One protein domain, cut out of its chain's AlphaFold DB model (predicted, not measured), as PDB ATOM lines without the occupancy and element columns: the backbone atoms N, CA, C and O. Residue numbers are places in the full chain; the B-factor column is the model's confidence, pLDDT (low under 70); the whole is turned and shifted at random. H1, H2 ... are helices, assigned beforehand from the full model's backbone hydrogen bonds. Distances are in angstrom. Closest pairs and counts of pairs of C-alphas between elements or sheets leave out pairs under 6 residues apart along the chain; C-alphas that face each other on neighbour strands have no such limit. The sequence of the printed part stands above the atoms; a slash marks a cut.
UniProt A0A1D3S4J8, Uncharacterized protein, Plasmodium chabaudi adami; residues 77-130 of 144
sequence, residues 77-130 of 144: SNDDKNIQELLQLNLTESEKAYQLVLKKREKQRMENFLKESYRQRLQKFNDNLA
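AT A GLANCE: This is residues 77 to 130 of the 144 residues of an uncharacterized protein of Plasmodium chabaudi adami (UniProt A0A1D3S4J8). One long helix, H2, makes most of the length; the shorter H1 runs loosely back beside its first part, and past its other end H3 turns off at an angle as a free arm, touching no helix. Residues 114 to 120 and 122 to 130 stick out from the rest. The printed part has 54 residues with three named helices, H1, H2 and H3 in that order, and no named strand; its class is all helix. The whole is extended, with a radius of gyration of the C-alphas of 16.8 A and spans of 51 by 23 by 10 A.

HOW THE PARTS SIT: H1, residues 78 to 88, and H2, residues 93 to 115, only just touch, with 3 pairs of C-alphas within 8 A. Their closest C-alphas, those of Leu 87 and Lys 96, are 6.7 A apart. H2 touches H1 with residues 96 to 100 alone. The two form a helical hairpin, running opposite ways at a shallow tilt of 14 degrees, with their centres 12.9 A apart. H3, residues 118 to 130, is apart from both H1 and H2. In H1, H2 and H3 every O i to N i+4 pair is within hydrogen-bond range.

IN THESE COORDINATES: H1 begins at C-alpha 78, at (8.868, -48.997, 1.183), and measures 15.6 A from first to last C-alpha. H2 begins at C-alpha 93, at (0.994, -30.031, -8.510), and measures 33.7 A. H3 measures 18.3 A and ends at C-alpha 130, at (47.935, -35.163, -6.858).

THE WHOLE: The two C-alphas farthest apart, those of Asn 90 and Ala 130, are 51.0 A apart. The printed part has no cut. The links from H1 to H2, of 4 residues, and from H2 to H3, of 2, are tight. Mean pLDDT of the printed part is 89.4; residues 77 to 80 are under 70.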
ATOM      1  N   SER A  77       7.723 -51.733  -2.546       62.50
ATOM      2  CA  SER A  77       8.955 -51.251  -1.936       62.50
ATOM      3  C   SER A  77       8.578 -50.132  -0.963       62.50
ATOM      4  O   SER A  77       7.677 -49.341  -1.250       62.50
ATOM      5  N   ASN A  78       9.215 -50.043   0.207       68.31
ATOM      6  CA  ASN A  78       8.868 -48.997   1.183       68.31
ATOM      7  C   ASN A  78       8.928 -47.579   0.566       68.31
ATOM      8  O   ASN A  78       8.156 -46.703   0.956       68.31
ATOM      9  N   ASP A  79       9.759 -47.399  -0.462       67.31
ATOM     10  CA  ASP A  79       9.859 -46.186  -1.276       67.31
ATOM     11  C   ASP A  79       8.570 -45.863  -2.051       67.31
ATOM     12  O   ASP A  79       8.141 -44.707  -2.079       67.31
ATOM     13  N   ASP A  80       7.900 -46.872  -2.617       69.31
ATOM     14  CA  ASP A  80       6.663 -46.708  -3.393       69.31
ATOM     15  C   ASP A  80       5.502 -46.270  -2.494       69.31
ATOM     16  O   ASP A  80       4.676 -45.438  -2.878       69.31
ATOM     17  N   LYS A  81       5.473 -46.766  -1.250       75.69
ATOM     18  CA  LYS A  81       4.497 -46.343  -0.232       75.69
ATOM     19  C   LYS A  81       4.706 -44.878   0.153       75.69
ATOM     20  O   LYS A  81       3.748 -44.115   0.219       75.69
ATOM     21  N   ASN A  82       5.962 -44.466   0.327       75.44
ATOM     22  CA  ASN A  82       6.314 -43.085   0.668       75.44
ATOM     23  C   ASN A  82       6.018 -42.120  -0.501       75.44
ATOM     24  O   ASN A  82       5.686 -40.954  -0.297       75.44
ATOM     25  N   ILE A  83       6.115 -42.580  -1.752       80.81
ATOM     26  CA  ILE A  83       5.676 -41.810  -2.929       80.81
ATOM     27  C   ILE A  83       4.148 -41.654  -2.948       80.81
ATOM     28  O   ILE A  83       3.653 -40.548  -3.171       80.81
ATOM     29  N   GLN A  84       3.398 -42.723  -2.672       80.50
ATOM     30  CA  GLN A  84       1.934 -42.661  -2.589       80.50
ATOM     31  C   GLN A  84       1.443 -41.749  -1.462       80.50
ATOM     32  O   GLN A  84       0.435 -41.064  -1.631       80.50
ATOM     33  N   GLU A  85       2.149 -41.712  -0.335       82.50
ATOM     34  CA  GLU A  85       1.854 -40.802   0.773       82.50
ATOM     35  C   GLU A  85       2.055 -39.335   0.363       82.50
ATOM     36  O   GLU A  85       1.166 -38.514   0.579       82.50
ATOM     37  N   LEU A  86       3.144 -39.007  -0.347       79.00
ATOM     38  CA  LEU A  86       3.354 -37.655  -0.886       79.00
ATOM     39  C   LEU A  86       2.261 -37.215  -1.867       79.00
ATOM     40  O   LEU A  86       1.878 -36.045  -1.889       79.00
ATOM     41  N   LEU A  87       1.748 -38.142  -2.680       76.44
ATOM     42  CA  LEU A  87       0.664 -37.850  -3.619       76.44
ATOM     43  C   LEU A  87      -0.670 -37.578  -2.908       76.44
ATOM     44  O   LEU A  87      -1.476 -36.803  -3.431       76.44
ATOM     45  N   GLN A  88      -0.875 -38.174  -1.729       83.44
ATOM     46  CA  GLN A  88      -2.060 -37.987  -0.883       83.44
ATOM     47  C   GLN A  88      -2.027 -36.688  -0.064       83.44
ATOM     48  O   GLN A  88      -3.072 -36.239   0.401       83.44
ATOM     49  N   LEU A  89      -0.863 -36.050   0.088       85.50
ATOM     50  CA  LEU A  89      -0.763 -34.745   0.741       85.50
ATOM     51  C   LEU A  89      -1.413 -33.637  -0.107       85.50
ATOM     52  O   LEU A  89      -1.392 -33.655  -1.345       85.50
ATOM     53  N   ASN A  90      -1.931 -32.617   0.579       88.38
ATOM     54  CA  ASN A  90      -2.504 -31.401  -0.013       88.38
ATOM     55  C   ASN A  90      -1.407 -30.435  -0.510       88.38
ATOM     56  O   ASN A  90      -1.374 -29.268  -0.129       88.38
ATOM     57  N   LEU A  91      -0.476 -30.944  -1.317       91.00
ATOM     58  CA  LEU A  91       0.564 -30.173  -2.002       91.00
ATOM     59  C   LEU A  91       0.050 -29.674  -3.355       91.00
ATOM     60  O   LEU A  91      -0.818 -30.302  -3.972       91.00
ATOM     61  N   THR A  92       0.631 -28.582  -3.844       94.62
ATOM     62  CA  THR A  92       0.400 -28.132  -5.222       94.62
ATOM     63  C   THR A  92       0.987 -29.129  -6.226       94.62
ATOM     64  O   THR A  92       1.893 -29.903  -5.909       94.62
ATOM     65  N   GLU A  93       0.491 -29.127  -7.464       91.88
ATOM     66  CA  GLU A  93       0.994 -30.031  -8.510       91.88
ATOM     67  C   GLU A  93       2.496 -29.839  -8.771       91.88
ATOM     68  O   GLU A  93       3.234 -30.814  -8.925       91.88
ATOM     69  N   SER A  94       2.964 -28.588  -8.746       92.50
ATOM     70  CA  SER A  94       4.377 -28.245  -8.911       92.50
ATOM     71  C   SER A  94       5.238 -28.779  -7.766       92.50
ATOM     72  O   SER A  94       6.306 -29.342  -8.010       92.50
ATOM     73  N   GLU A  95       4.773 -28.670  -6.521       91.31
ATOM     74  CA  GLU A  95       5.472 -29.225  -5.359       91.31
ATOM     75  C   GLU A  95       5.521 -30.754  -5.401       91.31
ATOM     76  O   GLU A  95       6.571 -31.336  -5.118       91.31
ATOM     77  N   LYS A  96       4.424 -31.412  -5.803       92.06
ATOM     78  CA  LYS A  96       4.396 -32.874  -5.980       92.06
ATOM     79  C   LYS A  96       5.434 -33.314  -7.010       92.06
ATOM     80  O   LYS A  96       6.243 -34.195  -6.720       92.06
ATOM     81  N   ALA A  97       5.467 -32.669  -8.176       91.06
ATOM     82  CA  ALA A  97       6.448 -32.965  -9.218       91.06
ATOM     83  C   ALA A  97       7.892 -32.759  -8.725       91.06
ATOM     84  O   ALA A  97       8.750 -33.620  -8.929       91.06
ATOM     85  N   TYR A  98       8.154 -31.657  -8.017       94.00
ATOM     86  CA  TYR A  98       9.471 -31.371  -7.451       94.00
ATOM     87  C   TYR A  98       9.927 -32.451  -6.461       94.00
ATOM     88  O   TYR A  98      11.051 -32.947  -6.564       94.00
ATOM     89  N   GLN A  99       9.059 -32.863  -5.535       91.88
ATOM     90  CA  GLN A  99       9.401 -33.881  -4.540       91.88
ATOM     91  C   GLN A  99       9.654 -35.258  -5.166       91.88
ATOM     92  O   GLN A  99      10.572 -35.961  -4.740       91.88
ATOM     93  N   LEU A 100       8.894 -35.634  -6.198       90.50
ATOM     94  CA  LEU A 100       9.142 -36.869  -6.950       90.50
ATOM     95  C   LEU A 100      10.530 -36.858  -7.601       90.50
ATOM     96  O   LEU A 100      11.285 -37.823  -7.477       90.50
ATOM     97  N   VAL A 101      10.890 -35.748  -8.252       93.12
ATOM     98  CA  VAL A 101      12.210 -35.583  -8.879       93.12
ATOM     99  C   VAL A 101      13.324 -35.603  -7.833       93.12
ATOM    100  O   VAL A 101      14.349 -36.251  -8.052       93.12
ATOM    101  N   LEU A 102      13.132 -34.941  -6.689       92.81
ATOM    102  CA  LEU A 102      14.087 -34.984  -5.581       92.81
ATOM    103  C   LEU A 102      14.328 -36.412  -5.094       92.81
ATOM    104  O   LEU A 102      15.483 -36.824  -5.026       92.81
ATOM    105  N   LYS A 103      13.266 -37.180  -4.829       91.00
ATOM    106  CA  LYS A 103      13.384 -38.579  -4.390       91.00
ATOM    107  C   LYS A 103      14.080 -39.459  -5.421       91.00
ATOM    108  O   LYS A 103      14.950 -40.250  -5.064       91.00
ATOM    109  N   LYS A 104      13.748 -39.297  -6.709       91.56
ATOM    110  CA  LYS A 104      14.429 -40.017  -7.798       91.56
ATOM    111  C   LYS A 104      15.936 -39.732  -7.778       91.56
ATOM    112  O   LYS A 104      16.738 -40.660  -7.851       91.56
ATOM    113  N   ARG A 105      16.323 -38.461  -7.633       93.81
ATOM    114  CA  ARG A 105      17.733 -38.042  -7.569       93.81
ATOM    115  C   ARG A 105      18.432 -38.532  -6.308       93.81
ATOM    116  O   ARG A 105      19.581 -38.949  -6.383       93.81
ATOM    117  N   GLU A 106      17.760 -38.487  -5.164       91.75
ATOM    118  CA  GLU A 106      18.291 -38.994  -3.900       91.75
ATOM    119  C   GLU A 106      18.609 -40.483  -4.006       91.75
ATOM    120  O   GLU A 106      19.730 -40.880  -3.700       91.75
ATOM    121  N   LYS A 107      17.687 -41.289  -4.547       91.25
ATOM    122  CA  LYS A 107      17.926 -42.717  -4.784       91.25
ATOM    123  C   LYS A 107      19.165 -42.954  -5.651       91.25
ATOM    124  O   LYS A 107      20.041 -43.715  -5.259       91.25
ATOM    125  N   GLN A 108      19.284 -42.245  -6.776       92.81
ATOM    126  CA  GLN A 108      20.454 -42.346  -7.658       92.81
ATOM    127  C   GLN A 108      21.761 -41.946  -6.950       92.81
ATOM    128  O   GLN A 108      22.786 -42.611  -7.107       92.81
ATOM    129  N   ARG A 109      21.741 -40.881  -6.135       92.50
ATOM    130  CA  ARG A 109      22.898 -40.467  -5.322       92.50
ATOM    131  C   ARG A 109      23.277 -41.543  -4.315       92.50
ATOM    132  O   ARG A 109      24.450 -41.887  -4.224       92.50
ATOM    133  N   MET A 110      22.301 -42.098  -3.602       91.19
ATOM    134  CA  MET A 110      22.527 -43.161  -2.624       91.19
ATOM    135  C   MET A 110      23.095 -44.417  -3.282       91.19
ATOM    136  O   MET A 110      24.079 -44.961  -2.789       91.19
ATOM    137  N   GLU A 111      22.559 -44.834  -4.428       92.50
ATOM    138  CA  GLU A 111      23.109 -45.944  -5.214       92.50
ATOM    139  C   GLU A 111      24.568 -45.689  -5.610       92.50
ATOM    140  O   GLU A 111      25.408 -46.575  -5.463       92.50
ATOM    141  N   ASN A 112      24.907 -44.476  -6.051       90.56
ATOM    142  CA  ASN A 112      26.288 -44.116  -6.375       90.56
ATOM    143  C   ASN A 112      27.198 -44.100  -5.140       90.56
ATOM    144  O   ASN A 112      28.312 -44.614  -5.199       90.56
ATOM    145  N   PHE A 113      26.719 -43.584  -4.007       90.06
ATOM    146  CA  PHE A 113      27.464 -43.611  -2.750       90.06
ATOM    147  C   PHE A 113      27.718 -45.030  -2.241       90.06
ATOM    148  O   PHE A 113      28.757 -45.268  -1.630       90.06
ATOM    149  N   LEU A 114      26.798 -45.964  -2.493       92.38
ATOM    150  CA  LEU A 114      26.946 -47.368  -2.113       92.38
ATOM    151  C   LEU A 114      27.935 -48.134  -3.006       92.38
ATOM    152  O   LEU A 114      28.498 -49.128  -2.552       92.38
ATOM    153  N   LYS A 115      28.178 -47.683  -4.245       94.25
ATOM    154  CA  LYS A 115      29.147 -48.321  -5.160       94.25
ATOM    155  C   LYS A 115      30.594 -48.210  -4.674       94.25
ATOM    156  O   LYS A 115      31.416 -49.041  -5.048       94.25
ATOM    157  N   GLU A 116      30.918 -47.200  -3.868       94.38
ATOM    158  CA  GLU A 116      32.292 -46.909  -3.459       94.38
ATOM    159  C   GLU A 116      32.489 -47.017  -1.949       94.38
ATOM    160  O   GLU A 116      31.768 -46.424  -1.146       94.38
ATOM    161  N   SER A 117      33.553 -47.711  -1.546       96.50
ATOM    162  CA  SER A 117      33.986 -47.699  -0.151       96.50
ATOM    163  C   SER A 117      34.572 -46.335   0.229       96.50
ATOM    164  O   SER A 117      35.150 -45.623  -0.594       96.50
ATOM    165  N   TYR A 118      34.515 -45.982   1.517       95.06
ATOM    166  CA  TYR A 118      35.158 -44.772   2.032       95.06
ATOM    167  C   TYR A 118      36.649 -44.692   1.672       95.06
ATOM    168  O   TYR A 118      37.114 -43.638   1.245       95.06
ATOM    169  N   ARG A 119      37.376 -45.814   1.757       96.94
ATOM    170  CA  ARG A 119      38.795 -45.866   1.372       96.94
ATOM    171  C   ARG A 119      39.001 -45.552  -0.112       96.94
ATOM    172  O   ARG A 119      39.944 -44.847  -0.444       96.94
ATOM    173  N   GLN A 120      38.121 -46.047  -0.982       96.50
ATOM    174  CA  GLN A 120      38.186 -45.771  -2.419       96.50
ATOM    175  C   GLN A 120      37.898 -44.296  -2.708       96.50
ATOM    176  O   GLN A 120      38.626 -43.690  -3.484       96.50
ATOM    177  N   ARG A 121      36.913 -43.692  -2.030       95.56
ATOM    178  CA  ARG A 121      36.661 -42.244  -2.132       95.56
ATOM    179  C   ARG A 121      37.859 -41.413  -1.679       95.56
ATOM    180  O   ARG A 121      38.216 -40.461  -2.361       95.56
ATOM    181  N   LEU A 122      38.500 -41.785  -0.568       96.94
ATOM    182  CA  LEU A 122      39.721 -41.116  -0.103       96.94
ATOM    183  C   LEU A 122      40.866 -41.252  -1.103       96.94
ATOM    184  O   LEU A 122      41.570 -40.283  -1.356       96.94
ATOM    185  N   GLN A 123      41.040 -42.441  -1.676       97.62
ATOM    186  CA  GLN A 123      42.058 -42.660  -2.693       97.62
ATOM    187  C   GLN A 123      41.794 -41.792  -3.926       97.62
ATOM    188  O   GLN A 123      42.661 -41.015  -4.292       97.62
ATOM    189  N   LYS A 124      40.574 -41.814  -4.482       96.75
ATOM    190  CA  LYS A 124      40.184 -40.944  -5.606       96.75
ATOM    191  C   LYS A 124      40.389 -39.462  -5.304       96.75
ATOM    192  O   LYS A 124      40.800 -38.713  -6.180       96.75
ATOM    193  N   PHE A 125      40.088 -39.038  -4.079       97.69
ATOM    194  CA  PHE A 125      40.306 -37.663  -3.646       97.69
ATOM    195  C   PHE A 125      41.795 -37.308  -3.627       97.69
ATOM    196  O   PHE A 125      42.182 -36.287  -4.185       97.69
ATOM    197  N   ASN A 126      42.638 -38.166  -3.052       96.94
ATOM    198  CA  ASN A 126      44.083 -37.951  -3.029       96.94
ATOM    199  C   ASN A 126      44.689 -37.985  -4.438       96.94
ATOM    200  O   ASN A 126      45.520 -37.142  -4.757       96.94
ATOM    201  N   ASP A 127      44.244 -38.918  -5.280       98.00
ATOM    202  CA  ASP A 127      44.669 -39.022  -6.676       98.00
ATOM    203  C   ASP A 127      44.273 -37.754  -7.456       98.00
ATOM    204  O   ASP A 127      45.073 -37.227  -8.227       98.00
ATOM    205  N   ASN A 128      43.075 -37.205  -7.205       97.56
ATOM    206  CA  ASN A 128      42.644 -35.925  -7.771       97.56
ATOM    207  C   ASN A 128      43.562 -34.785  -7.307       97.56
ATOM    208  O   ASN A 128      44.117 -34.089  -8.153       97.56
ATOM    209  N   LEU A 129      43.808 -34.646  -6.001       96.25
ATOM    210  CA  LEU A 129      44.710 -33.616  -5.474       96.25
ATOM    211  C   LEU A 129      46.127 -33.719  -6.045       96.25
ATOM    212  O   LEU A 129      46.736 -32.694  -6.330       96.25
ATOM    213  N   ALA A 130      46.634 -34.936  -6.239       96.50
ATOM    214  CA  ALA A 130      47.935 -35.163  -6.858       96.50
ATOM    215  C   ALA A 130      47.954 -34.784  -8.349       96.50
ATOM    216  O   ALA A 130      49.008 -34.436  -8.875       96.50
TER     217      ALA A 130